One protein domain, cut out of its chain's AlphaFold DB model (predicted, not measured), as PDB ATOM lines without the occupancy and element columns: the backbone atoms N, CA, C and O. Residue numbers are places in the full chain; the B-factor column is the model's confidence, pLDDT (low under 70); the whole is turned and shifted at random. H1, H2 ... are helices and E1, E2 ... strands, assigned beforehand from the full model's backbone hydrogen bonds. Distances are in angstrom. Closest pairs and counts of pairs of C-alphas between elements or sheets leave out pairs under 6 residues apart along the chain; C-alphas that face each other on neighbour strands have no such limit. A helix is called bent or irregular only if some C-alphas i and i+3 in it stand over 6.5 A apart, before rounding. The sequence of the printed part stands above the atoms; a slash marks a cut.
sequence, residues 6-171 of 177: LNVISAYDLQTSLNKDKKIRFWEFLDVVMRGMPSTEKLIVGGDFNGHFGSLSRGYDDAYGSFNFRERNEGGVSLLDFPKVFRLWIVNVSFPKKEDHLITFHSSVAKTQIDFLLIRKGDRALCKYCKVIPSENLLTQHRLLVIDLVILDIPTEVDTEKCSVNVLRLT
ATOM      1  N   LEU A   6      35.587 -35.870 -52.348       89.06
ATOM      2  CA  LEU A   6      34.279 -35.700 -51.724       89.06
ATOM      3  C   LEU A   6      34.442 -35.203 -50.287       89.06
ATOM      4  O   LEU A   6      34.978 -35.896 -49.424       89.06
ATOM      5  N   ASN A   7      33.892 -34.029 -50.008       92.69
ATOM      6  CA  ASN A   7      33.807 -33.491 -48.659       92.69
ATOM      7  C   ASN A   7      32.435 -33.794 -48.060       92.69
ATOM      8  O   ASN A   7      31.400 -33.523 -48.670       92.69
ATOM      9  N   VAL A   8      32.428 -34.323 -46.843       93.00
ATOM     10  CA  VAL A   8      31.225 -34.595 -46.063       93.00
ATOM     11  C   VAL A   8      31.298 -33.791 -44.774       93.00
ATOM     12  O   VAL A   8      32.161 -34.017 -43.929       93.00
ATOM     13  N   ILE A   9      30.372 -32.853 -44.605       94.31
ATOM     14  CA  ILE A   9      30.210 -32.093 -43.368       94.31
ATOM     15  C   ILE A   9      29.012 -32.663 -42.622       94.31
ATOM     16  O   ILE A   9      27.889 -32.610 -43.115       94.31
ATOM     17  N   SER A  10      29.244 -33.177 -41.418       92.31
ATOM     18  CA  SER A  10      28.186 -33.507 -40.469       92.31
ATOM     19  C   SER A  10      28.003 -32.342 -39.501       92.31
ATOM     20  O   SER A  10      28.935 -32.018 -38.768       92.31
ATOM     21  N   ALA A  11      26.836 -31.705 -39.493       90.50
ATOM     22  CA  ALA A  11      26.562 -30.521 -38.689       90.50
ATOM     23  C   ALA A  11      25.444 -30.772 -37.670       90.50
ATOM     24  O   ALA A  11      24.442 -31.408 -37.977       90.50
ATOM     25  N   TYR A  12      25.631 -30.274 -36.450       87.19
ATOM     26  CA  TYR A  12      24.638 -30.336 -35.382       87.19
ATOM     27  C   TYR A  12      24.458 -28.940 -34.779       87.19
ATOM     28  O   TYR A  12      25.382 -28.435 -34.145       87.19
ATOM     29  N   ASP A  13      23.305 -28.303 -34.979       80.81
ATOM     30  CA  ASP A  13      22.964 -27.015 -34.359       80.81
ATOM     31  C   ASP A  13      22.379 -27.229 -32.950       80.81
ATOM     32  O   ASP A  13      21.705 -28.222 -32.676       80.81
ATOM     33  N   LEU A  14      22.603 -26.276 -32.041       73.56
ATOM     34  CA  LEU A  14      21.970 -26.285 -30.722       73.56
ATOM     35  C   LEU A  14      20.468 -26.007 -30.825       73.56
ATOM     36  O   LEU A  14      19.998 -25.192 -31.626       73.56
ATOM     37  N   GLN A  15      19.712 -26.607 -29.909       67.31
ATOM     38  CA  GLN A  15      18.298 -26.306 -29.750       67.31
ATOM     39  C   GLN A  15      18.092 -24.838 -29.322       67.31
ATOM     40  O   GLN A  15      18.858 -24.272 -28.537       67.31
ATOM     41  N   THR A  16      17.047 -24.216 -29.871       57.91
ATOM     42  CA  THR A  16      16.757 -22.768 -29.911       57.91
ATOM     43  C   THR A  16      16.661 -22.028 -28.576       57.91
ATOM     44  O   THR A  16      16.620 -20.801 -28.591       57.91
ATOM     45  N   SER A  17      16.658 -22.707 -27.431       58.03
ATOM     46  CA  SER A  17      16.438 -22.075 -26.125       58.03
ATOM     47  C   SER A  17      17.707 -21.723 -25.341       58.03
ATOM     48  O   SER A  17      17.598 -21.009 -24.348       58.03
ATOM     49  N   LEU A  18      18.896 -22.198 -25.734       59.06
ATOM     50  CA  LEU A  18      20.020 -22.258 -24.786       59.06
ATOM     51  C   LEU A  18      21.132 -21.214 -24.964       59.06
ATOM     52  O   LEU A  18      21.752 -20.874 -23.959       59.06
ATOM     53  N   ASN A  19      21.417 -20.684 -26.165       71.88
ATOM     54  CA  ASN A  19      22.446 -19.637 -26.331       71.88
ATOM     55  C   ASN A  19      22.498 -19.039 -27.760       71.88
ATOM     56  O   ASN A  19      22.953 -19.716 -28.686       71.88
ATOM     57  N   LYS A  20      22.092 -17.771 -27.951       78.12
ATOM     58  CA  LYS A  20      22.146 -17.099 -29.270       78.12
ATOM     59  C   LYS A  20      23.575 -16.986 -29.818       78.12
ATOM     60  O   LYS A  20      23.793 -17.256 -30.997       78.12
ATOM     61  N   ASP A  21      24.553 -16.696 -28.965       81.94
ATOM     62  CA  ASP A  21      25.949 -16.523 -29.385       81.94
ATOM     63  C   ASP A  21      26.545 -17.826 -29.921       81.94
ATOM     64  O   ASP A  21      27.295 -17.824 -30.897       81.94
ATOM     65  N   LYS A  22      26.191 -18.969 -29.319       79.00
ATOM     66  CA  LYS A  22      26.647 -20.276 -29.820       79.00
ATOM     67  C   LYS A  22      26.052 -20.608 -31.191       79.00
ATOM     68  O   LYS A  22      26.751 -21.222 -31.992       79.00
ATOM     69  N   LYS A  23      24.813 -20.184 -31.476       79.44
ATOM     70  CA  LYS A  23      24.207 -20.333 -32.810       79.44
ATOM     71  C   LYS A  23      24.904 -19.479 -33.854       79.44
ATOM     72  O   LYS A  23      25.225 -19.983 -34.924       79.44
ATOM     73  N   ILE A  24      25.177 -18.216 -33.528       84.00
ATOM     74  CA  ILE A  24      25.927 -17.319 -34.416       84.00
ATOM     75  C   ILE A  24      27.285 -17.949 -34.750       84.00
ATOM     76  O   ILE A  24      27.588 -18.161 -35.920       84.00
ATOM     77  N   ARG A  25      28.031 -18.391 -33.730       85.19
ATOM     78  CA  ARG A  25      29.335 -19.047 -33.920       85.19
ATOM     79  C   ARG A  25      29.263 -20.329 -34.746       85.19
ATOM     80  O   ARG A  25      30.199 -20.615 -35.484       85.19
ATOM     81  N   PHE A  26      28.197 -21.119 -34.609       87.12
ATOM     82  CA  PHE A  26      28.001 -22.317 -35.430       87.12
ATOM     83  C   PHE A  26      27.915 -21.957 -36.918       87.12
ATOM     84  O   PHE A  26      28.649 -22.530 -37.726       87.12
ATOM     85  N   TRP A  27      27.076 -20.980 -37.273       87.75
ATOM     86  CA  TRP A  27      26.913 -20.543 -38.661       87.75
ATOM     87  C   TRP A  27      28.157 -19.828 -39.204       87.75
ATOM     88  O   TRP A  27      28.534 -20.078 -40.344       87.75
ATOM     89  N   GLU A  28      28.834 -19.010 -38.393       89.75
ATOM     90  CA  GLU A  28      30.115 -18.382 -38.753       89.75
ATOM     91  C   GLU A  28      31.203 -19.426 -39.024       89.75
ATOM     92  O   GLU A  28      31.925 -19.337 -40.015       89.75
ATOM     93  N   PHE A  29      31.311 -20.451 -38.175       89.88
ATOM     94  CA  PHE A  29      32.288 -21.515 -38.378       89.88
ATOM     95  C   PHE A  29      31.986 -22.318 -39.645       89.88
ATOM     96  O   PHE A  29      32.892 -22.616 -40.424       89.88
ATOM     97  N   LEU A  30      30.712 -22.647 -39.871       90.38
ATOM     98  CA  LEU A  30      30.290 -23.333 -41.085       90.38
ATOM     99  C   LEU A  30      30.579 -22.479 -42.335       90.38
ATOM    100  O   LEU A  30      31.059 -23.024 -43.323       90.38
ATOM    101  N   ASP A  31      30.376 -21.158 -42.292       92.44
ATOM    102  CA  ASP A  31      30.744 -20.233 -43.376       92.44
ATOM    103  C   ASP A  31      32.252 -20.283 -43.689       92.44
ATOM    104  O   ASP A  31      32.628 -20.473 -44.848       92.44
ATOM    105  N   VAL A  32      33.112 -20.225 -42.665       92.75
ATOM    106  CA  VAL A  32      34.575 -20.323 -42.826       92.75
ATOM    107  C   VAL A  32      34.977 -21.648 -43.475       92.75
ATOM    108  O   VAL A  32      35.747 -21.654 -44.437       92.75
ATOM    109  N   VAL A  33      34.431 -22.768 -42.991       91.62
ATOM    110  CA  VAL A  33      34.689 -24.102 -43.557       91.62
ATOM    111  C   VAL A  33      34.288 -24.148 -45.031       91.62
ATOM    112  O   VAL A  33      35.066 -24.590 -45.872       91.62
ATOM    113  N   MET A  34      33.092 -23.661 -45.356       91.06
ATOM    114  CA  MET A  34      32.557 -23.692 -46.716       91.06
ATOM    115  C   MET A  34      33.365 -22.845 -47.696       91.06
ATOM    116  O   MET A  34      33.531 -23.245 -48.848       91.06
ATOM    117  N   ARG A  35      33.873 -21.685 -47.258       92.69
ATOM    118  CA  ARG A  35      34.738 -20.821 -48.078       92.69
ATOM    119  C   ARG A  35      36.114 -21.428 -48.331       92.69
ATOM    120  O   ARG A  35      36.719 -21.113 -49.350       92.69
ATOM    121  N   GLY A  36      36.596 -22.280 -47.427       91.44
ATOM    122  CA  GLY A  36      37.866 -22.987 -47.588       91.44
ATOM    123  C   GLY A  36      37.817 -24.150 -48.583       91.44
ATOM    124  O   GLY A  36      38.867 -24.602 -49.028       91.44
ATOM    125  N   MET A  37      36.625 -24.636 -48.944       90.25
ATOM    126  CA  MET A  37      36.467 -25.791 -49.832       90.25
ATOM    127  C   MET A  37      36.406 -25.373 -51.309       90.25
ATOM    128  O   MET A  37      35.504 -24.610 -51.681       90.25
ATOM    129  N   PRO A  38      37.273 -25.916 -52.187       90.75
ATOM    130  CA  PRO A  38      37.235 -25.630 -53.617       90.75
ATOM    131  C   PRO A  38      35.877 -25.967 -54.239       90.75
ATOM    132  O   PRO A  38      35.270 -27.001 -53.950       90.75
ATOM    133  N   SER A  39      35.389 -25.107 -55.135       87.81
ATOM    134  CA  SER A  39      34.106 -25.306 -55.825       87.81
ATOM    135  C   SER A  39      34.114 -26.475 -56.816       87.81
ATOM    136  O   SER A  39      33.041 -26.937 -57.201       87.81
ATOM    137  N   THR A  40      35.302 -26.939 -57.210       86.94
ATOM    138  CA  THR A  40      35.537 -28.104 -58.074       86.94
ATOM    139  C   THR A  40      35.325 -29.432 -57.346       86.94
ATOM    140  O   THR A  40      34.967 -30.421 -57.983       86.94
ATOM    141  N   GLU A  41      35.496 -29.462 -56.022       89.56
ATOM    142  CA  GLU A  41      35.317 -30.666 -55.209       89.56
ATOM    143  C   GLU A  41      33.843 -30.931 -54.902       89.56
ATOM    144  O   GLU A  41      33.042 -30.004 -54.725       89.56
ATOM    145  N   LYS A  42      33.478 -32.208 -54.766       90.44
ATOM    146  CA  LYS A  42      32.124 -32.601 -54.371       90.44
ATOM    147  C   LYS A  42      31.903 -32.284 -52.895       90.44
ATOM    148  O   LYS A  42      32.820 -32.366 -52.078       90.44
ATOM    149  N   LEU A  43      30.671 -31.924 -52.546       93.25
ATOM    150  CA  LEU A  43      30.306 -31.563 -51.180       93.25
ATOM    151  C   LEU A  43      28.921 -32.093 -50.817       93.25
ATOM    152  O   LEU A  43      27.947 -31.845 -51.533       93.25
ATOM    153  N   ILE A  44      28.849 -32.735 -49.654       94.31
ATOM    154  CA  ILE A  44      27.619 -33.089 -48.954       94.31
ATOM    155  C   ILE A  44      27.672 -32.440 -47.572       94.31
ATOM    156  O   ILE A  44      28.616 -32.652 -46.816       94.31
ATOM    157  N   VAL A  45      26.646 -31.673 -47.222       95.00
ATOM    158  CA  VAL A  45      26.438 -31.164 -45.862       95.00
ATOM    159  C   VAL A  45      25.192 -31.833 -45.313       95.00
ATOM    160  O   VAL A  45      24.147 -31.807 -45.956       95.00
ATOM    161  N   GLY A  46      25.294 -32.454 -44.147       94.44
ATOM    162  CA  GLY A  46      24.217 -33.226 -43.553       94.44
ATOM    163  C   GLY A  46      24.147 -33.073 -42.048       94.44
ATOM    164  O   GLY A  46      25.175 -32.958 -41.391       94.44
ATOM    165  N   GLY A  47      22.949 -33.142 -41.487       92.75
ATOM    166  CA  GLY A  47      22.763 -33.293 -40.046       92.75
ATOM    167  C   GLY A  47      21.577 -32.510 -39.512       92.75
ATOM    168  O   GLY A  47      20.729 -32.067 -40.289       92.75
ATOM    169  N   ASP A  48      21.519 -32.382 -38.190       91.62
ATOM    170  CA  ASP A  48      20.429 -31.731 -37.470       91.62
ATOM    171  C   ASP A  48      20.694 -30.229 -37.365       91.62
ATOM    172  O   ASP A  48      21.578 -29.780 -36.634       91.62
ATOM    173  N   PHE A  49      19.919 -29.438 -38.101       89.38
ATOM    174  CA  PHE A  49      20.026 -27.981 -38.095       89.38
ATOM    175  C   PHE A  49      19.051 -27.314 -37.123       89.38
ATOM    176  O   PHE A  49      19.063 -26.089 -37.016       89.38
ATOM    177  N   ASN A  50      18.167 -28.069 -36.456       87.81
ATOM    178  CA  ASN A  50      17.136 -27.531 -35.559       87.81
ATOM    179  C   ASN A  50      16.316 -26.354 -36.161       87.81
ATOM    180  O   ASN A  50      15.752 -25.513 -35.448       87.81
ATOM    181  N   GLY A  51      16.253 -26.284 -37.494       86.25
ATOM    182  CA  GLY A  51      15.597 -25.235 -38.267       86.25
ATOM    183  C   GLY A  51      14.264 -25.715 -38.825       86.25
ATOM    184  O   GLY A  51      14.177 -26.801 -39.391       86.25
ATOM    185  N   HIS A  52      13.221 -24.900 -38.687       84.81
ATOM    186  CA  HIS A  52      11.901 -25.177 -39.251       84.81
ATOM    187  C   HIS A  52      11.637 -24.245 -40.424       84.81
ATOM    188  O   HIS A  52      11.706 -23.027 -40.278       84.81
ATOM    189  N   PHE A  53      11.305 -24.794 -41.590       74.81
ATOM    190  CA  PHE A  53      11.070 -23.972 -42.776       74.81
ATOM    191  C   PHE A  53       9.751 -23.193 -42.767       74.81
ATOM    192  O   PHE A  53       9.669 -22.185 -43.478       74.81
ATOM    193  N   GLY A  54       8.736 -23.604 -41.998       69.06
ATOM    194  CA  GLY A  54       7.400 -23.022 -42.147       69.06
ATOM    195  C   GLY A  54       6.637 -23.549 -43.362       69.06
ATOM    196  O   GLY A  54       7.227 -24.063 -44.319       69.06
ATOM    197  N   SER A  55       5.323 -23.310 -43.389       60.78
ATOM    198  CA  SER A  55       4.600 -23.192 -44.660       60.78
ATOM    199  C   SER A  55       5.256 -22.069 -45.474       60.78
ATOM    200  O   SER A  55       5.323 -20.931 -45.006       60.78
ATOM    201  N   LEU A  56       5.804 -22.379 -46.652       52.03
ATOM    202  CA  LEU A  56       6.515 -21.395 -47.473       52.03
ATOM    203  C   LEU A  56       5.583 -20.235 -47.866       52.03
ATOM    204  O   LEU A  56       4.588 -20.436 -48.555       52.03
ATOM    205  N   SER A  57       5.928 -19.013 -47.459       40.53
ATOM    206  CA  SER A  57       5.366 -17.782 -48.021       40.53
ATOM    207  C   SER A  57       6.042 -17.462 -49.363       40.53
ATOM    208  O   SER A  57       7.268 -17.561 -49.462       40.53
ATOM    209  N   ARG A  58       5.236 -17.060 -50.359       39.69
ATOM    210  CA  ARG A  58       5.621 -16.633 -51.722       39.69
ATOM    211  C   ARG A  58       6.939 -15.845 -51.745       39.69
ATOM    212  O   ARG A  58       7.047 -14.826 -51.065       39.69
ATOM    213  N   GLY A  59       7.920 -16.308 -52.521       45.16
ATOM    214  CA  GLY A  59       9.223 -15.635 -52.681       45.16
ATOM    215  C   GLY A  59      10.432 -16.566 -52.827       45.16
ATOM    216  O   GLY A  59      11.550 -16.093 -53.006       45.16
ATOM    217  N   TYR A  60      10.220 -17.882 -52.758       49.44
ATOM    218  CA  TYR A  60      11.244 -18.914 -52.964       49.44
ATOM    219  C   TYR A  60      10.819 -19.919 -54.056       49.44
ATOM    220  O   TYR A  60      11.285 -21.058 -54.089       49.44
ATOM    221  N   ASP A  61       9.911 -19.494 -54.936       46.31
ATOM    222  CA  ASP A  61       9.144 -20.350 -55.850       46.31
ATOM    223  C   ASP A  61      10.034 -21.055 -56.900       46.31
ATOM    224  O   ASP A  61       9.672 -22.111 -57.410       46.31
ATOM    225  N   ASP A  62      11.257 -20.563 -57.126       47.03
ATOM    226  CA  ASP A  62      12.228 -21.145 -58.065       47.03
ATOM    227  C   ASP A  62      12.996 -22.364 -57.511       47.03
ATOM    228  O   ASP A  62      13.852 -22.932 -58.200       47.03
ATOM    229  N   ALA A  63      12.756 -22.759 -56.255       47.44
ATOM    230  CA  ALA A  63      13.585 -23.757 -55.581       47.44
ATOM    231  C   ALA A  63      12.838 -24.868 -54.819       47.44
ATOM    232  O   ALA A  63      13.501 -25.839 -54.447       47.44
ATOM    233  N   TYR A  64      11.513 -24.810 -54.600       53.06
ATOM    234  CA  TYR A  64      10.885 -25.695 -53.598       53.06
ATOM    235  C   TYR A  64       9.457 -26.177 -53.897       53.06
ATOM    236  O   TYR A  64       8.640 -25.464 -54.471       53.06
ATOM    237  N   GLY A  65       9.148 -27.389 -53.412       42.34
ATOM    238  CA  GLY A  65       7.791 -27.906 -53.209       42.34
ATOM    239  C   GLY A  65       7.259 -27.570 -51.806       42.34
ATOM    240  O   GLY A  65       8.015 -27.460 -50.842       42.34
ATOM    241  N   SER A  66       5.948 -27.373 -51.687       44.62
ATOM    242  CA  SER A  66       5.279 -26.695 -50.571       44.62
ATOM    243  C   SER A  66       4.790 -27.619 -49.443       44.62
ATOM    244  O   SER A  66       3.584 -27.790 -49.324       44.62
ATOM    245  N   PHE A  67       5.652 -28.186 -48.589       48.72
ATOM    246  CA  PHE A  67       5.191 -28.890 -47.369       48.72
ATOM    247  C   PHE A  67       6.261 -28.907 -46.267       48.72
ATOM    248  O   PHE A  67       7.200 -29.687 -46.369       48.72
ATOM    249  N   ASN A  68       6.116 -28.111 -45.195       52.88
ATOM    250  CA  ASN A  68       6.947 -28.263 -43.988       52.88
ATOM    251  C   ASN A  68       6.137 -28.070 -42.698       52.88
ATOM    252  O   ASN A  68       5.173 -27.307 -42.655       52.88
ATOM    253  N   PHE A  69       6.572 -28.761 -41.644       53.16
ATOM    254  CA  PHE A  69       5.952 -28.763 -40.321       53.16
ATOM    255  C   PHE A  69       6.382 -27.557 -39.484       53.16
ATOM    256  O   PHE A  69       7.571 -27.236 -39.444       53.16
ATOM    257  N   ARG A  70       5.423 -27.003 -38.727       62.44
ATOM    258  CA  ARG A  70       5.566 -25.861 -37.796       62.44
ATOM    259  C   ARG A  70       5.907 -24.537 -38.472       62.44
ATOM    260  O   ARG A  70       6.338 -24.514 -39.614       62.44
ATOM    261  N   GLU A  71       5.693 -23.435 -37.755       69.56
ATOM    262  CA  GLU A  71       6.071 -22.089 -38.190       69.56
ATOM    263  C   GLU A  71       7.592 -21.942 -38.335       69.56
ATOM    264  O   GLU A  71       8.374 -22.621 -37.663       69.56
ATOM    265  N   ARG A  72       8.015 -21.047 -39.234       82.38
ATOM    266  CA  ARG A  72       9.432 -20.787 -39.491       82.38
ATOM    267  C   ARG A  72      10.095 -20.180 -38.254       82.38
ATOM    268  O   ARG A  72       9.614 -19.178 -37.739       82.38
ATOM    269  N   ASN A  73      11.220 -20.746 -37.819       81.94
ATOM    270  CA  ASN A  73      12.030 -20.206 -36.719       81.94
ATOM    271  C   ASN A  73      13.325 -19.543 -37.239       81.94
ATOM    272  O   ASN A  73      13.646 -19.648 -38.423       81.94
ATOM    273  N   GLU A  74      14.089 -18.883 -36.356       82.56
ATOM    274  CA  GLU A  74      15.379 -18.251 -36.707       82.56
ATOM    275  C   GLU A  74      16.341 -19.243 -37.391       82.56
ATOM    276  O   GLU A  74      16.933 -18.923 -38.418       82.56
ATOM    277  N   GLY A  75      16.428 -20.484 -36.889       83.44
ATOM    278  CA  GLY A  75      17.250 -21.535 -37.506       83.44
ATOM    279  C   GLY A  75      16.803 -21.894 -38.927       83.44
ATOM    280  O   GLY A  75      17.631 -22.134 -39.798       83.44
ATOM    281  N   GLY A  76      15.497 -21.873 -39.192       85.19
ATOM    282  CA  GLY A  76      14.924 -22.078 -40.518       85.19
ATOM    283  C   GLY A  76      15.216 -20.937 -41.488       85.19
ATOM    284  O   GLY A  76      15.371 -21.192 -42.679       85.19
ATOM    285  N   VAL A  77      15.333 -19.698 -41.000       85.94
ATOM    286  CA  VAL A  77      15.809 -18.562 -41.810       85.94
ATOM    287  C   VAL A  77      17.271 -18.778 -42.193       85.94
ATOM    288  O   VAL A  77      17.586 -18.784 -43.382       85.94
ATOM    289  N   SER A  78      18.144 -19.066 -41.221       88.12
ATOM    290  CA  SER A  78      19.562 -19.350 -41.487       88.12
ATOM    291  C   SER A  78      19.746 -20.519 -42.458       88.12
ATOM    292  O   SER A  78      20.534 -20.421 -43.396       88.12
ATOM    293  N   LEU A  79      18.961 -21.589 -42.305       87.62
ATOM    294  CA  LEU A  79      18.981 -22.750 -43.194       87.62
ATOM    295  C   LEU A  79      18.452 -22.451 -44.609       87.62
ATOM    296  O   LEU A  79      18.781 -23.184 -45.534       87.62
ATOM    297  N   LEU A  80      17.651 -21.403 -44.812       87.12
ATOM    298  CA  LEU A  80      17.220 -20.968 -46.148       87.12
ATOM    299  C   LEU A  80      18.213 -20.005 -46.800       87.12
ATOM    300  O   LEU A  80      18.355 -20.017 -48.025       87.12
ATOM    301  N   ASP A  81      18.897 -19.179 -46.012       90.06
ATOM    302  CA  ASP A  81      19.850 -18.200 -46.529       90.06
ATOM    303  C   ASP A  81      21.224 -18.812 -46.805       90.06
ATOM    304  O   ASP A  81      21.829 -18.528 -47.841       90.06
ATOM    305  N   PHE A  82      21.682 -19.733 -45.959       89.62
ATOM    306  CA  PHE A  82      22.964 -20.408 -46.132       89.62
ATOM    307  C   PHE A  82      23.093 -21.131 -47.496       89.62
ATOM    308  O   PHE A  82      24.066 -20.885 -48.218       89.62
ATOM    309  N   PRO A  83      22.110 -21.932 -47.957       89.94
ATOM    310  CA  PRO A  83      22.169 -22.575 -49.269       89.94
ATOM    311  C   PRO A  83      22.152 -21.591 -50.436       89.94
ATOM    312  O   PRO A  83      22.752 -21.874 -51.471       89.94
ATOM    313  N   LYS A  84      21.508 -20.424 -50.294       89.75
ATOM    314  CA  LYS A  84      21.548 -19.393 -51.340       89.75
ATOM    315  C   LYS A  84      22.958 -18.853 -51.520       89.75
ATOM    316  O   LYS A  84      23.435 -18.792 -52.651       89.75
ATOM    317  N   VAL A  85      23.616 -18.495 -50.415       92.50
ATOM    318  CA  VAL A  85      24.965 -17.911 -50.421       92.50
ATOM    319  C   VAL A  85      25.968 -18.882 -51.040       92.50
ATOM    320  O   VAL A  85      26.730 -18.508 -51.928       92.50
ATOM    321  N   PHE A  86      25.916 -20.154 -50.640       92.56
ATOM    322  CA  PHE A  86      26.870 -21.172 -51.085       92.56
ATOM    323  C   PHE A  86      26.433 -21.957 -52.325       92.56
ATOM    324  O   PHE A  86      27.085 -22.934 -52.700       92.56
ATOM    325  N   ARG A  87      25.342 -21.538 -52.981       93.44
ATOM    326  CA  ARG A  87      24.748 -22.231 -54.136       93.44
ATOM    327  C   ARG A  87      24.571 -23.725 -53.858       93.44
ATOM    328  O   ARG A  87      24.979 -24.565 -54.661       93.44
ATOM    329  N   LEU A  88      23.979 -24.051 -52.716       93.44
ATOM    330  CA  LEU A  88      23.626 -25.409 -52.330       93.44
ATOM    331  C   LEU A  88      22.175 -25.718 -52.694       93.44
ATOM    332  O   LEU A  88      21.347 -24.835 -52.922       93.44
ATOM    333  N   TRP A  89      21.884 -27.006 -52.752       92.38
ATOM    334  CA  TRP A  89      20.590 -27.569 -53.070       92.38
ATOM    335  C   TRP A  89      20.121 -28.434 -51.904       92.38
ATOM    336  O   TRP A  89      20.821 -29.369 -51.518       92.38
ATOM    337  N   ILE A  90      18.950 -28.117 -51.343       91.44
ATOM    338  CA  ILE A  90      18.375 -28.843 -50.205       91.44
ATOM    339  C   ILE A  90      17.657 -30.081 -50.736       91.44
ATOM    340  O   ILE A  90      16.598 -30.012 -51.362       91.44
ATOM    341  N   VAL A  91      18.243 -31.245 -50.488       91.12
ATOM    342  CA  VAL A  91      17.841 -32.483 -51.155       91.12
ATOM    343  C   VAL A  91      16.509 -33.005 -50.615       91.12
ATOM    344  O   VAL A  91      15.647 -33.454 -51.373       91.12
ATOM    345  N   ASN A  92      16.298 -32.890 -49.305       86.94
ATOM    346  CA  ASN A  92      15.140 -33.439 -48.594       86.94
ATOM    347  C   ASN A  92      13.792 -32.980 -49.152       86.94
ATOM    348  O   ASN A  92      12.837 -33.757 -49.187       86.94
ATOM    349  N   VAL A  93      13.726 -31.735 -49.612       78.06
ATOM    350  CA  VAL A  93      12.502 -31.084 -50.100       78.06
ATOM    351  C   VAL A  93      12.311 -31.231 -51.615       78.06
ATOM    352  O   VAL A  93      11.312 -30.783 -52.162       78.06
ATOM    353  N   SER A  94      13.251 -31.885 -52.304       80.19
ATOM    354  CA  SER A  94      13.279 -31.956 -53.774       80.19
ATOM    355  C   SER A  94      12.411 -33.053 -54.384       80.19
ATOM    356  O   SER A  94      12.164 -33.038 -55.587       80.19
ATOM    357  N   PHE A  95      11.983 -34.025 -53.580       81.12
ATOM    358  CA  PHE A  95      11.219 -35.180 -54.053       81.12
ATOM    359  C   PHE A  95       9.858 -35.214 -53.359       81.12
ATOM    360  O   PHE A  95       9.842 -35.111 -52.125       81.12
ATOM    361  N   PRO A  96       8.747 -35.403 -54.097       78.31
ATOM    362  CA  PRO A  96       7.430 -35.613 -53.508       78.31
ATOM    363  C   PRO A  96       7.438 -36.824 -52.571       78.31
ATOM    364  O   PRO A  96       7.935 -37.893 -52.930       78.31
ATOM    365  N   LYS A  97       6.905 -36.654 -51.359       82.25
ATOM    366  CA  LYS A  97       6.848 -37.693 -50.324       82.25
ATOM    367  C   LYS A  97       5.548 -37.584 -49.546       82.25
ATOM    368  O   LYS A  97       4.972 -36.505 -49.441       82.25
ATOM    369  N   LYS A  98       5.120 -38.706 -48.965       82.69
ATOM    370  CA  LYS A  98       4.079 -38.705 -47.932       82.69
ATOM    371  C   LYS A  98       4.605 -38.016 -46.674       82.69
ATOM    372  O   LYS A  98       5.804 -38.051 -46.405       82.69
ATOM    373  N   GLU A  99       3.693 -37.461 -45.891       77.50
ATOM    374  CA  GLU A  99       3.982 -36.716 -44.663       77.50
ATOM    375  C   GLU A  99       4.916 -37.476 -43.701       77.50
ATOM    376  O   GLU A  99       5.945 -36.945 -43.285       77.50
ATOM    377  N   ASP A 100       4.653 -38.761 -43.445       80.62
ATOM    378  CA  ASP A 100       5.490 -39.576 -42.552       80.62
ATOM    379  C   ASP A 100       6.931 -39.791 -43.045       80.62
ATOM    380  O   ASP A 100       7.823 -40.078 -42.245       80.62
ATOM    381  N   HIS A 101       7.176 -39.612 -44.343       83.56
ATOM    382  CA  HIS A 101       8.499 -39.712 -44.963       83.56
ATOM    383  C   HIS A 101       9.221 -38.358 -45.066       83.56
ATOM    384  O   HIS A 101      10.315 -38.290 -45.632       83.56
ATOM    385  N   LEU A 102       8.623 -37.281 -44.545       83.94
ATOM    386  CA  LEU A 102       9.262 -35.973 -44.378       83.94
ATOM    387  C   LEU A 102       9.805 -35.778 -42.957       83.94
ATOM    388  O   LEU A 102      10.779 -35.052 -42.772       83.94
ATOM    389  N   ILE A 103       9.180 -36.420 -41.969       86.75
ATOM    390  CA  ILE A 103       9.512 -36.294 -40.547       86.75
ATOM    391  C   ILE A 103      10.869 -36.935 -40.286       86.75
ATOM    392  O   ILE A 103      11.005 -38.136 -40.492       86.75
ATOM    393  N   THR A 104      11.832 -36.172 -39.772       90.00
ATOM    394  CA  THR A 104      13.149 -36.686 -39.362       90.00
ATOM    395  C   THR A 104      13.276 -36.806 -37.847       90.00
ATOM    396  O   THR A 104      14.098 -37.573 -37.369       90.00
ATOM    397  N   PHE A 105      12.409 -36.135 -37.088       88.25
ATOM    398  CA  PHE A 105      12.339 -36.229 -35.635       88.25
ATOM    399  C   PHE A 105      10.900 -36.478 -35.176       88.25
ATOM    400  O   PHE A 105       9.964 -35.780 -35.574       88.25
ATOM    401  N   HIS A 106      10.721 -37.483 -34.325       86.94
ATOM    402  CA  HIS A 106       9.441 -37.906 -33.784       86.94
ATOM    403  C   HIS A 106       9.560 -38.195 -32.284       86.94
ATOM    404  O   HIS A 106      10.213 -39.148 -31.867       86.94
ATOM    405  N   SER A 107       8.882 -37.388 -31.476       84.69
ATOM    406  CA  SER A 107       8.692 -37.599 -30.044       84.69
ATOM    407  C   SER A 107       7.204 -37.743 -29.713       84.69
ATOM    408  O   SER A 107       6.344 -37.556 -30.573       84.69
ATOM    409  N   SER A 108       6.888 -38.023 -28.447       82.88
ATOM    410  CA  SER A 108       5.502 -38.058 -27.957       82.88
ATOM    411  C   SER A 108       4.757 -36.727 -28.122       82.88
ATOM    412  O   SER A 108       3.530 -36.716 -28.127       82.88
ATOM    413  N   VAL A 109       5.482 -35.612 -28.260       82.06
ATOM    414  CA  VAL A 109       4.921 -34.251 -28.288       82.06
ATOM    415  C   VAL A 109       5.113 -33.534 -29.623       82.06
ATOM    416  O   VAL A 109       4.499 -32.491 -29.858       82.06
ATOM    417  N   ALA A 110       5.988 -34.030 -30.503       81.25
ATOM    418  CA  ALA A 110       6.317 -33.338 -31.741       81.25
ATOM    419  C   ALA A 110       6.730 -34.283 -32.874       81.25
ATOM    420  O   ALA A 110       7.481 -35.235 -32.689       81.25
ATOM    421  N   LYS A 111       6.286 -33.927 -34.081       85.56
ATOM    422  CA  LYS A 111       6.779 -34.430 -35.363       85.56
ATOM    423  C   LYS A 111       7.400 -33.253 -36.108       85.56
ATOM    424  O   LYS A 111       6.716 -32.251 -36.322       85.56
ATOM    425  N   THR A 112       8.682 -33.332 -36.444       85.62
ATOM    426  CA  THR A 112       9.403 -32.243 -37.116       85.62
ATOM    427  C   THR A 112      10.364 -32.769 -38.176       85.62
ATOM    428  O   THR A 112      10.798 -33.920 -38.156       85.62
ATOM    429  N   GLN A 113      10.689 -31.897 -39.126       88.62
ATOM    430  CA  GLN A 113      11.791 -32.077 -40.061       88.62
ATOM    431  C   GLN A 113      12.880 -31.082 -39.659       88.62
ATOM    432  O   GLN A 113      12.665 -29.875 -39.754       88.62
ATOM    433  N   ILE A 114      13.982 -31.598 -39.119       89.69
ATOM    434  CA  ILE A 114      15.116 -30.808 -38.604       89.69
ATOM    435  C   ILE A 114      16.464 -31.309 -39.130       89.69
ATOM    436  O   ILE A 114      17.440 -30.561 -39.123       89.69
ATOM    437  N   ASP A 115      16.493 -32.535 -39.652       92.25
ATOM    438  CA  ASP A 115      17.657 -33.113 -40.304       92.25
ATOM    439  C   ASP A 115      17.597 -32.815 -41.803       92.25
ATOM    440  O   ASP A 115      16.596 -33.105 -42.467       92.25
ATOM    441  N   PHE A 116      18.672 -32.259 -42.360       92.31
ATOM    442  CA  PHE A 116      18.734 -31.868 -43.768       92.31
ATOM    443  C   PHE A 116      20.016 -32.344 -44.429       92.31
ATOM    444  O   PHE A 116      21.076 -32.343 -43.811       92.31
ATOM    445  N   LEU A 117      19.906 -32.718 -45.704       94.94
ATOM    446  CA  LEU A 117      21.030 -32.981 -46.594       94.94
ATOM    447  C   LEU A 117      21.070 -31.923 -47.692       94.94
ATOM    448  O   LEU A 117      20.050 -31.593 -48.307       94.94
ATOM    449  N   LEU A 118      22.266 -31.404 -47.938       94.88
ATOM    450  CA  LEU A 118      22.556 -30.373 -48.914       94.88
ATOM    451  C   LEU A 118      23.736 -30.799 -49.782       94.88
ATOM    452  O   LEU A 118      24.710 -31.360 -49.289       94.88
ATOM    453  N   ILE A 119      23.656 -30.486 -51.070       94.69
ATOM    454  CA  ILE A 119      24.727 -30.722 -52.049       94.69
ATOM    455  C   ILE A 119      24.993 -29.453 -52.850       94.69
ATOM    456  O   ILE A 119      24.165 -28.540 -52.841       94.69
ATOM    457  N   ARG A 120      26.107 -29.365 -53.583       94.06
ATOM    458  CA  ARG A 120      26.301 -28.238 -54.509       94.06
ATOM    459  C   ARG A 120      25.193 -28.231 -55.559       94.06
ATOM    460  O   ARG A 120      24.845 -29.265 -56.122       94.06
ATOM    461  N   LYS A 121      24.668 -27.049 -55.890       92.44
ATOM    462  CA  LYS A 121      23.605 -26.891 -56.897       92.44
ATOM    463  C   LYS A 121      24.022 -27.416 -58.275       92.44
ATOM    464  O   LYS A 121      23.174 -27.933 -58.993       92.44
ATOM    465  N   GLY A 122      25.310 -27.318 -58.622       90.62
ATOM    466  CA  GLY A 122      25.863 -27.894 -59.855       90.62
ATOM    467  C   GLY A 122      25.830 -29.426 -59.891       90.62
ATOM    468  O   GLY A 122      25.684 -30.007 -60.959       90.62
ATOM    469  N   ASP A 123      25.854 -30.075 -58.727       90.50
ATOM    470  CA  ASP A 123      25.871 -31.533 -58.584       90.50
ATOM    471  C   ASP A 123      24.465 -32.132 -58.414       90.50
ATOM    472  O   ASP A 123      24.315 -33.324 -58.151       90.50
ATOM    473  N   ARG A 124      23.399 -31.337 -58.593       90.44
ATOM    474  CA  ARG A 124      22.008 -31.794 -58.422       90.44
ATOM    475  C   ARG A 124      21.689 -33.053 -59.237       90.44
ATOM    476  O   ARG A 124      20.961 -33.910 -58.749       90.44
ATOM    477  N   ALA A 125      22.226 -33.174 -60.453       89.81
ATOM    478  CA  ALA A 125      21.985 -34.316 -61.342       89.81
ATOM    479  C   ALA A 125      22.542 -35.654 -60.806       89.81
ATOM    480  O   ALA A 125      22.102 -36.730 -61.233       89.81
ATOM    481  N   LEU A 126      23.485 -35.587 -59.858       88.56
ATOM    482  CA  LEU A 126      24.054 -36.751 -59.182       88.56
ATOM    483  C   LEU A 126      23.076 -37.340 -58.161       88.56
ATOM    484  O   LEU A 126      23.111 -38.541 -57.907       88.56
ATOM    485  N   CYS A 127      22.174 -36.525 -57.609       92.06
ATOM    486  CA  CYS A 127      21.182 -36.982 -56.647       92.06
ATOM    487  C   CYS A 127      20.023 -37.700 -57.336       92.06
ATOM    488  O   CYS A 127      19.219 -37.084 -58.038       92.06
ATOM    489  N   LYS A 128      19.901 -39.004 -57.082       92.06
ATOM    490  CA  LYS A 128      18.818 -39.838 -57.617       92.06
ATOM    491  C   LYS A 128      17.602 -39.830 -56.721       92.06
ATOM    492  O   LYS A 128      16.481 -39.743 -57.216       92.06
ATOM    493  N   TYR A 129      17.824 -39.901 -55.416       90.31
ATOM    494  CA  TYR A 129      16.734 -39.968 -54.464       90.31
ATOM    495  C   TYR A 129      17.161 -39.488 -53.083       90.31
ATOM    496  O   TYR A 129      18.341 -39.457 -52.745       90.31
ATOM    497  N   CYS A 130      16.181 -39.101 -52.277       91.00
ATOM    498  CA  CYS A 130      16.368 -38.833 -50.862       91.00
ATOM    499  C   CYS A 130      15.098 -39.237 -50.132       91.00
ATOM    500  O   CYS A 130      14.002 -38.905 -50.588       91.00
ATOM    501  N   LYS A 131      15.229 -39.960 -49.023       91.19
ATOM    502  CA  LYS A 131      14.097 -40.467 -48.245       91.19
ATOM    503  C   LYS A 131      14.415 -40.490 -46.766       91.19
ATOM    504  O   LYS A 131      15.548 -40.745 -46.372       91.19
ATOM    505  N   VAL A 132      13.382 -40.308 -45.957       90.31
ATOM    506  CA  VAL A 132      13.431 -40.727 -44.561       90.31
ATOM    507  C   VAL A 132      12.927 -42.161 -44.471       90.31
ATOM    508  O   VAL A 132      11.914 -42.502 -45.091       90.31
ATOM    509  N   ILE A 133      13.644 -42.993 -43.722       89.00
ATOM    510  CA  ILE A 133      13.226 -44.343 -43.354       89.00
ATOM    511  C   ILE A 133      12.465 -44.234 -42.026       89.00
ATOM    512  O   ILE A 133      13.081 -43.941 -40.996       89.00
ATOM    513  N   PRO A 134      11.134 -44.430 -42.023       80.12
ATOM    514  CA  PRO A 134      10.372 -44.500 -40.786       80.12
ATOM    515  C   PRO A 134      10.840 -45.734 -40.008       80.12
ATOM    516  O   PRO A 134      10.794 -46.843 -40.531       80.12
ATOM    517  N   SER A 135      11.332 -45.548 -38.784       71.75
ATOM    518  CA  SER A 135      11.631 -46.672 -37.891       71.75
ATOM    519  C   SER A 135      10.359 -47.093 -37.160       71.75
ATOM    520  O   SER A 135       9.644 -46.236 -36.640       71.75
ATOM    521  N   GLU A 136      10.105 -48.400 -37.084       64.44
ATOM    522  CA  GLU A 136       9.066 -48.987 -36.223       64.44
ATOM    523  C   GLU A 136       9.544 -49.135 -34.766       64.44
ATOM    524  O   GLU A 136       8.737 -49.165 -33.840       64.44
ATOM    525  N   ASN A 137      10.865 -49.165 -34.542       57.31
ATOM    526  CA  ASN A 137      11.459 -49.349 -33.220       57.31
ATOM    527  C   ASN A 137      11.677 -48.000 -32.516       57.31
ATOM    528  O   ASN A 137      12.440 -47.154 -32.988       57.31
ATOM    529  N   LEU A 138      11.033 -47.837 -31.354       55.31
ATOM    530  CA  LEU A 138      10.956 -46.637 -30.499       55.31
ATOM    531  C   LEU A 138      12.286 -46.196 -29.840       55.31
ATOM    532  O   LEU A 138      12.267 -45.406 -28.899       55.31
ATOM    533  N   LEU A 139      13.440 -46.715 -30.270       63.28
ATOM    534  CA  LEU A 139      14.707 -46.528 -29.549       63.28
ATOM    535  C   LEU A 139      15.339 -45.141 -29.754       63.28
ATOM    536  O   LEU A 139      16.082 -44.686 -28.888       63.28
ATOM    537  N   THR A 140      15.038 -44.444 -30.857       73.31
ATOM    538  CA  THR A 140      15.533 -43.081 -31.114       73.31
ATOM    539  C   THR A 140      14.429 -42.174 -31.645       73.31
ATOM    540  O   THR A 140      13.638 -42.573 -32.497       73.31
ATOM    541  N   GLN A 141      14.391 -40.924 -31.172       88.12
ATOM    542  CA  GLN A 141      13.453 -39.915 -31.682       88.12
ATOM    543  C   GLN A 141      13.804 -39.473 -33.112       88.12
ATOM    544  O   GLN A 141      12.913 -39.122 -33.882       88.12
ATOM    545  N   HIS A 142      15.085 -39.521 -33.493       89.50
ATOM    546  CA  HIS A 142      15.509 -39.252 -34.866       89.50
ATOM    547  C   HIS A 142      15.269 -40.464 -35.770       89.50
ATOM    548  O   HIS A 142      15.478 -41.615 -35.374       89.50
ATOM    549  N   ARG A 143      14.852 -40.180 -37.003       89.69
ATOM    550  CA  ARG A 143      14.639 -41.121 -38.101       89.69
ATOM    551  C   ARG A 143      15.753 -40.957 -39.125       89.69
ATOM    552  O   ARG A 143      16.239 -39.855 -39.366       89.69
ATOM    553  N   LEU A 144      16.136 -42.061 -39.755       90.75
ATOM    554  CA  LEU A 144      17.266 -42.072 -40.673       90.75
ATOM    555  C   LEU A 144      16.913 -41.369 -41.988       90.75
ATOM    556  O   LEU A 144      16.028 -41.813 -42.722       90.75
ATOM    557  N   LEU A 145      17.641 -40.300 -42.297       92.00
ATOM    558  CA  LEU A 145      17.591 -39.601 -43.573       92.00
ATOM    559  C   LEU A 145      18.680 -40.146 -44.507       92.00
ATOM    560  O   LEU A 145      19.859 -40.144 -44.162       92.00
ATOM    561  N   VAL A 146      18.281 -40.595 -45.694       92.06
ATOM    562  CA  VAL A 146      19.150 -41.252 -46.677       92.06
ATOM    563  C   VAL A 146      19.130 -40.481 -47.988       92.06
ATOM    564  O   VAL A 146      18.060 -40.076 -48.448       92.06
ATOM    565  N   ILE A 147      20.302 -40.320 -48.603       92.44
ATOM    566  CA  ILE A 147      20.479 -39.785 -49.953       92.44
ATOM    567  C   ILE A 147      21.157 -40.826 -50.843       92.44
ATOM    568  O   ILE A 147      22.160 -41.419 -50.455       92.44
ATOM    569  N   ASP A 148      20.621 -40.994 -52.048       91.94
ATOM    570  CA  ASP A 148      21.186 -41.841 -53.092       91.94
ATOM    571  C   ASP A 148      21.879 -40.942 -54.127       91.94
ATOM    572  O   ASP A 148      21.227 -40.162 -54.835       91.94
ATOM    573  N   LEU A 149      23.210 -41.035 -54.201       88.50
ATOM    574  CA  LEU A 149      24.062 -40.244 -55.093       88.50
ATOM    575  C   LEU A 149      24.799 -41.142 -56.088       88.50
ATOM    576  O   LEU A 149      25.292 -42.207 -55.728       88.50
ATOM    577  N   VAL A 150      24.938 -40.669 -57.325       86.31
ATOM    578  CA  VAL A 150      25.847 -41.253 -58.317       86.31
ATOM    579  C   VAL A 150      27.120 -40.420 -58.353       86.31
ATOM    580  O   VAL A 150      27.089 -39.263 -58.760       86.31
ATOM    581  N   ILE A 151      28.234 -41.006 -57.931       73.62
ATOM    582  CA  ILE A 151      29.558 -40.387 -58.008       73.62
ATOM    583  C   ILE A 151      30.217 -40.957 -59.263       73.62
ATOM    584  O   ILE A 151      30.564 -42.132 -59.292       73.62
ATOM    585  N   LEU A 152      30.298 -40.150 -60.323       63.22
ATOM    586  CA  LEU A 152      30.731 -40.598 -61.657       63.22
ATOM    587  C   LEU A 152      32.249 -40.821 -61.784       63.22
ATOM    588  O   LEU A 152      32.692 -41.288 -62.826       63.22
ATOM    589  N   ASP A 153      33.011 -40.575 -60.716       57.41
ATOM    590  CA  ASP A 153      34.478 -40.601 -60.719       57.41
ATOM    591  C   ASP A 153      35.060 -41.711 -59.816       57.41
ATOM    592  O   ASP A 153      36.150 -41.565 -59.271       57.41
ATOM    593  N   ILE A 154      34.339 -42.819 -59.591       51.38
ATOM    594  CA  ILE A 154      34.932 -44.025 -58.982       51.38
ATOM    595  C   ILE A 154      35.192 -45.018 -60.120       51.38
ATOM    596  O   ILE A 154      34.239 -45.662 -60.568       51.38
ATOM    597  N   PRO A 155      36.434 -45.143 -60.626       45.16
ATOM    598  CA  PRO A 155      36.729 -46.039 -61.733       45.16
ATOM    599  C   PRO A 155      36.432 -47.480 -61.319       45.16
ATOM    600  O   PRO A 155      37.041 -48.029 -60.399       45.16
ATOM    601  N   THR A 156      35.473 -48.105 -61.997       51.47
ATOM    602  CA  THR A 156      35.272 -49.551 -61.942       51.47
ATOM    603  C   THR A 156      36.382 -50.205 -62.755       51.47
ATOM    604  O   THR A 156      36.238 -50.385 -63.957       51.47
ATOM    605  N   GLU A 157      37.480 -50.502 -62.062       52.62
ATOM    606  CA  GLU A 157      38.651 -51.267 -62.501       52.62
ATOM    607  C   GLU A 157      39.472 -50.687 -63.680       52.62
ATOM    608  O   GLU A 157      38.981 -50.368 -64.756       52.62
ATOM    609  N   VAL A 158      40.793 -50.668 -63.455       50.91
ATOM    610  CA  VAL A 158      41.927 -50.445 -64.383       50.91
ATOM    611  C   VAL A 158      42.537 -49.032 -64.476       50.91
ATOM    612  O   VAL A 158      43.670 -48.930 -64.933       50.91
ATOM    613  N   ASP A 159      41.959 -47.981 -63.888       46.75
ATOM    614  CA  ASP A 159      42.725 -46.745 -63.619       46.75
ATOM    615  C   ASP A 159      42.525 -46.304 -62.167       46.75
ATOM    616  O   ASP A 159      41.422 -45.986 -61.735       46.75
ATOM    617  N   THR A 160      43.578 -46.378 -61.355       46.44
ATOM    618  CA  THR A 160      43.525 -46.049 -59.922       46.44
ATOM    619  C   THR A 160      43.522 -44.535 -59.708       46.44
ATOM    620  O   THR A 160      44.454 -43.986 -59.117       46.44
ATOM    621  N   GLU A 161      42.485 -43.836 -60.163       54.78
ATOM    622  CA  GLU A 161      42.221 -42.489 -59.658       54.78
ATOM    623  C   GLU A 161      41.688 -42.614 -58.225       54.78
ATOM    624  O   GLU A 161      40.629 -43.183 -57.954       54.78
ATOM    625  N   LYS A 162      42.487 -42.151 -57.257       57.75
ATOM    626  CA  LYS A 162      42.123 -42.187 -55.838       57.75
ATOM    627  C   LYS A 162      41.022 -41.162 -55.577       57.75
ATOM    628  O   LYS A 162      41.294 -39.965 -55.574       57.75
ATOM    629  N   CYS A 163      39.812 -41.632 -55.292       61.47
ATOM    630  CA  CYS A 163      38.776 -40.798 -54.697       61.47
ATOM    631  C   CYS A 163      39.084 -40.604 -53.205       61.47
ATOM    632  O   CYS A 163      39.249 -41.582 -52.470       61.47
ATOM    633  N   SER A 164      39.210 -39.353 -52.758       77.00
ATOM    634  CA  SER A 164      39.438 -39.034 -51.344       77.00
ATOM    635  C   SER A 164      38.140 -38.576 -50.679       77.00
ATOM    636  O   SER A 164      37.346 -37.851 -51.280       77.00
ATOM    637  N   VAL A 165      37.905 -39.024 -49.442       80.69
ATOM    638  CA  VAL A 165      36.730 -38.634 -48.653       80.69
ATOM    639  C   VAL A 165      37.192 -37.925 -47.389       80.69
ATOM    640  O   VAL A 165      37.808 -38.537 -46.518       80.69
ATOM    641  N   ASN A 166      36.848 -36.645 -47.272       81.88
ATOM    642  CA  ASN A 166      37.106 -35.847 -46.079       81.88
ATOM    643  C   ASN A 166      35.823 -35.743 -45.258       81.88
ATOM    644  O   ASN A 166      34.799 -35.302 -45.775       81.88
ATOM    645  N   VAL A 167      35.871 -36.110 -43.976       85.94
ATOM    646  CA  VAL A 167      34.717 -36.005 -43.071       85.94
ATOM    647  C   VAL A 167      35.013 -34.990 -41.977       85.94
ATOM    648  O   VAL A 167      35.934 -35.176 -41.183       85.94
ATOM    649  N   LEU A 168      34.203 -33.936 -41.903       87.44
ATOM    650  CA  LEU A 168      34.274 -32.928 -40.851       87.44
ATOM    651  C   LEU A 168      33.005 -32.967 -40.004       87.44
ATOM    652  O   LEU A 168      31.897 -32.857 -40.525       87.44
ATOM    653  N   ARG A 169      33.161 -33.084 -38.684       85.12
ATOM    654  CA  ARG A 169      32.043 -33.049 -37.737       85.12
ATOM    655  C   ARG A 169      32.014 -31.718 -36.993       85.12
ATOM    656  O   ARG A 169      32.971 -31.368 -36.309       85.12
ATOM    657  N   LEU A 170      30.899 -31.008 -37.104       79.50
ATOM    658  CA  LEU A 170      30.642 -29.733 -36.450       79.50
ATOM    659  C   LEU A 170      29.653 -29.940 -35.315       79.50
ATOM    660  O   LEU A 170      28.461 -30.147 -35.538       79.50
ATOM    661  N   THR A 171      30.162 -29.873 -34.089       74.88
ATOM    662  CA  THR A 171      29.340 -29.900 -32.881       74.88
ATOM    663  C   THR A 171      29.659 -28.682 -32.017       74.88
ATOM    664  O   THR A 171      30.829 -28.468 -31.683       74.88
TER     665      THR A 171
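What this domain is: This is residues 6 to 171 of the 177 residues of the protein "uncharacterized protein LOC107854821" of Capsicum annuum (UniProt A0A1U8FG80). A twisted sheet of five strands is a wall with two helices, H1 and H2, side by side over one face, while the hairpin of E5 and E6 is on the side of the other face, with E6 over E4. The short helix H3 joins E4 to this hairpin at one end. The printed part has 166 residues, with three named helices and seven named strands in the order E1 H1 E2 H2 E3 E4 H3 E5 E6 E7; the large sheet is mixed, in the order E3 E4 E2 E1 E7. The class is mixed, helices and strands, with under half of the residues in named elements. The whole is compact, with a radius of gyration of the C-alphas of 16.5 A and spans of 54 by 37 by 36 A.

How they stand to each other: Begin at E1, residues 6 to 12, parallel to its neighbour E7, residues 164 to 170, with N 8 and O 166 2.8 A apart. H1, residues 20 to 36, is on the sheet at a height of 10.4 A and runs along the strands; its closest C-alphas to E7 are Leu 30 and Leu 170, 7.9 A. E2, residues 42 to 48, is parallel to E1, with N 9 and O 44 2.8 A apart; E1, H1 and E2 make a strand-helix-strand unit, two parallel neighbours joined through a helix, with a right-handed crossover. H2, residues 74 to 85, is on the same face as H1, over E3, residues 88 to 90; H1 and H2 are close but not clearly touching, Trp 27 and Ser 78 having the closest C-alphas, 8.0 A, at a shallow tilt of 15 degrees, the same way. E4, residues 115 to 120, is antiparallel to E2, N 45 and O 118 being 2.8 A apart, and forms a hairpin with E3, where N 89 and O 119 are 2.8 A apart. E2, H2 and E3 make a split strand-helix-strand unit, with E4 between its strands, and its crossover is right-handed. H3, residues 121 to 126, is irregular, C-alphas 122 and 125 being 7.6 A apart, and stands up from the sheet on the opposite face. E5, residues 127 to 133, and E6, residues 144 to 149, form a hairpin, with N 131 and O 146 2.9 A apart; Asp 115 of E4 and Leu 145 of E6 have the closest C-alphas, 7.3 A. Every O i to N i+4 pair of H1 is within hydrogen-bond range, against 6 of 8 in H2 and 0 of 2 in H3, where 2 of 3 O i to N i+3 pairs are.

Where its parts are: Find C-alpha 6 at (34.279, -35.700, -51.724), where E1 begins its 19.7 A. H1 runs 24.8 A from C-alpha 20 at (22.146, -17.099, -29.270), E2 20.6 A and H2 16.7 A. E4 measures 17.3 A, E5 17.2 A and E6 16.0 A; E7 runs 19.6 A to C-alpha 170 at (30.642, -29.733, -36.450).

The domain as a whole: Look for the farthest C-alphas at Val 109 and Val 158, 54.2 A apart. The printed part has no cut; the long links are E2 to H2, E3 to E4 and E6 to E7. Find pLDDT under 70 at residues 15 to 18, 54 to 71, 136 to 139 and 152 to 163.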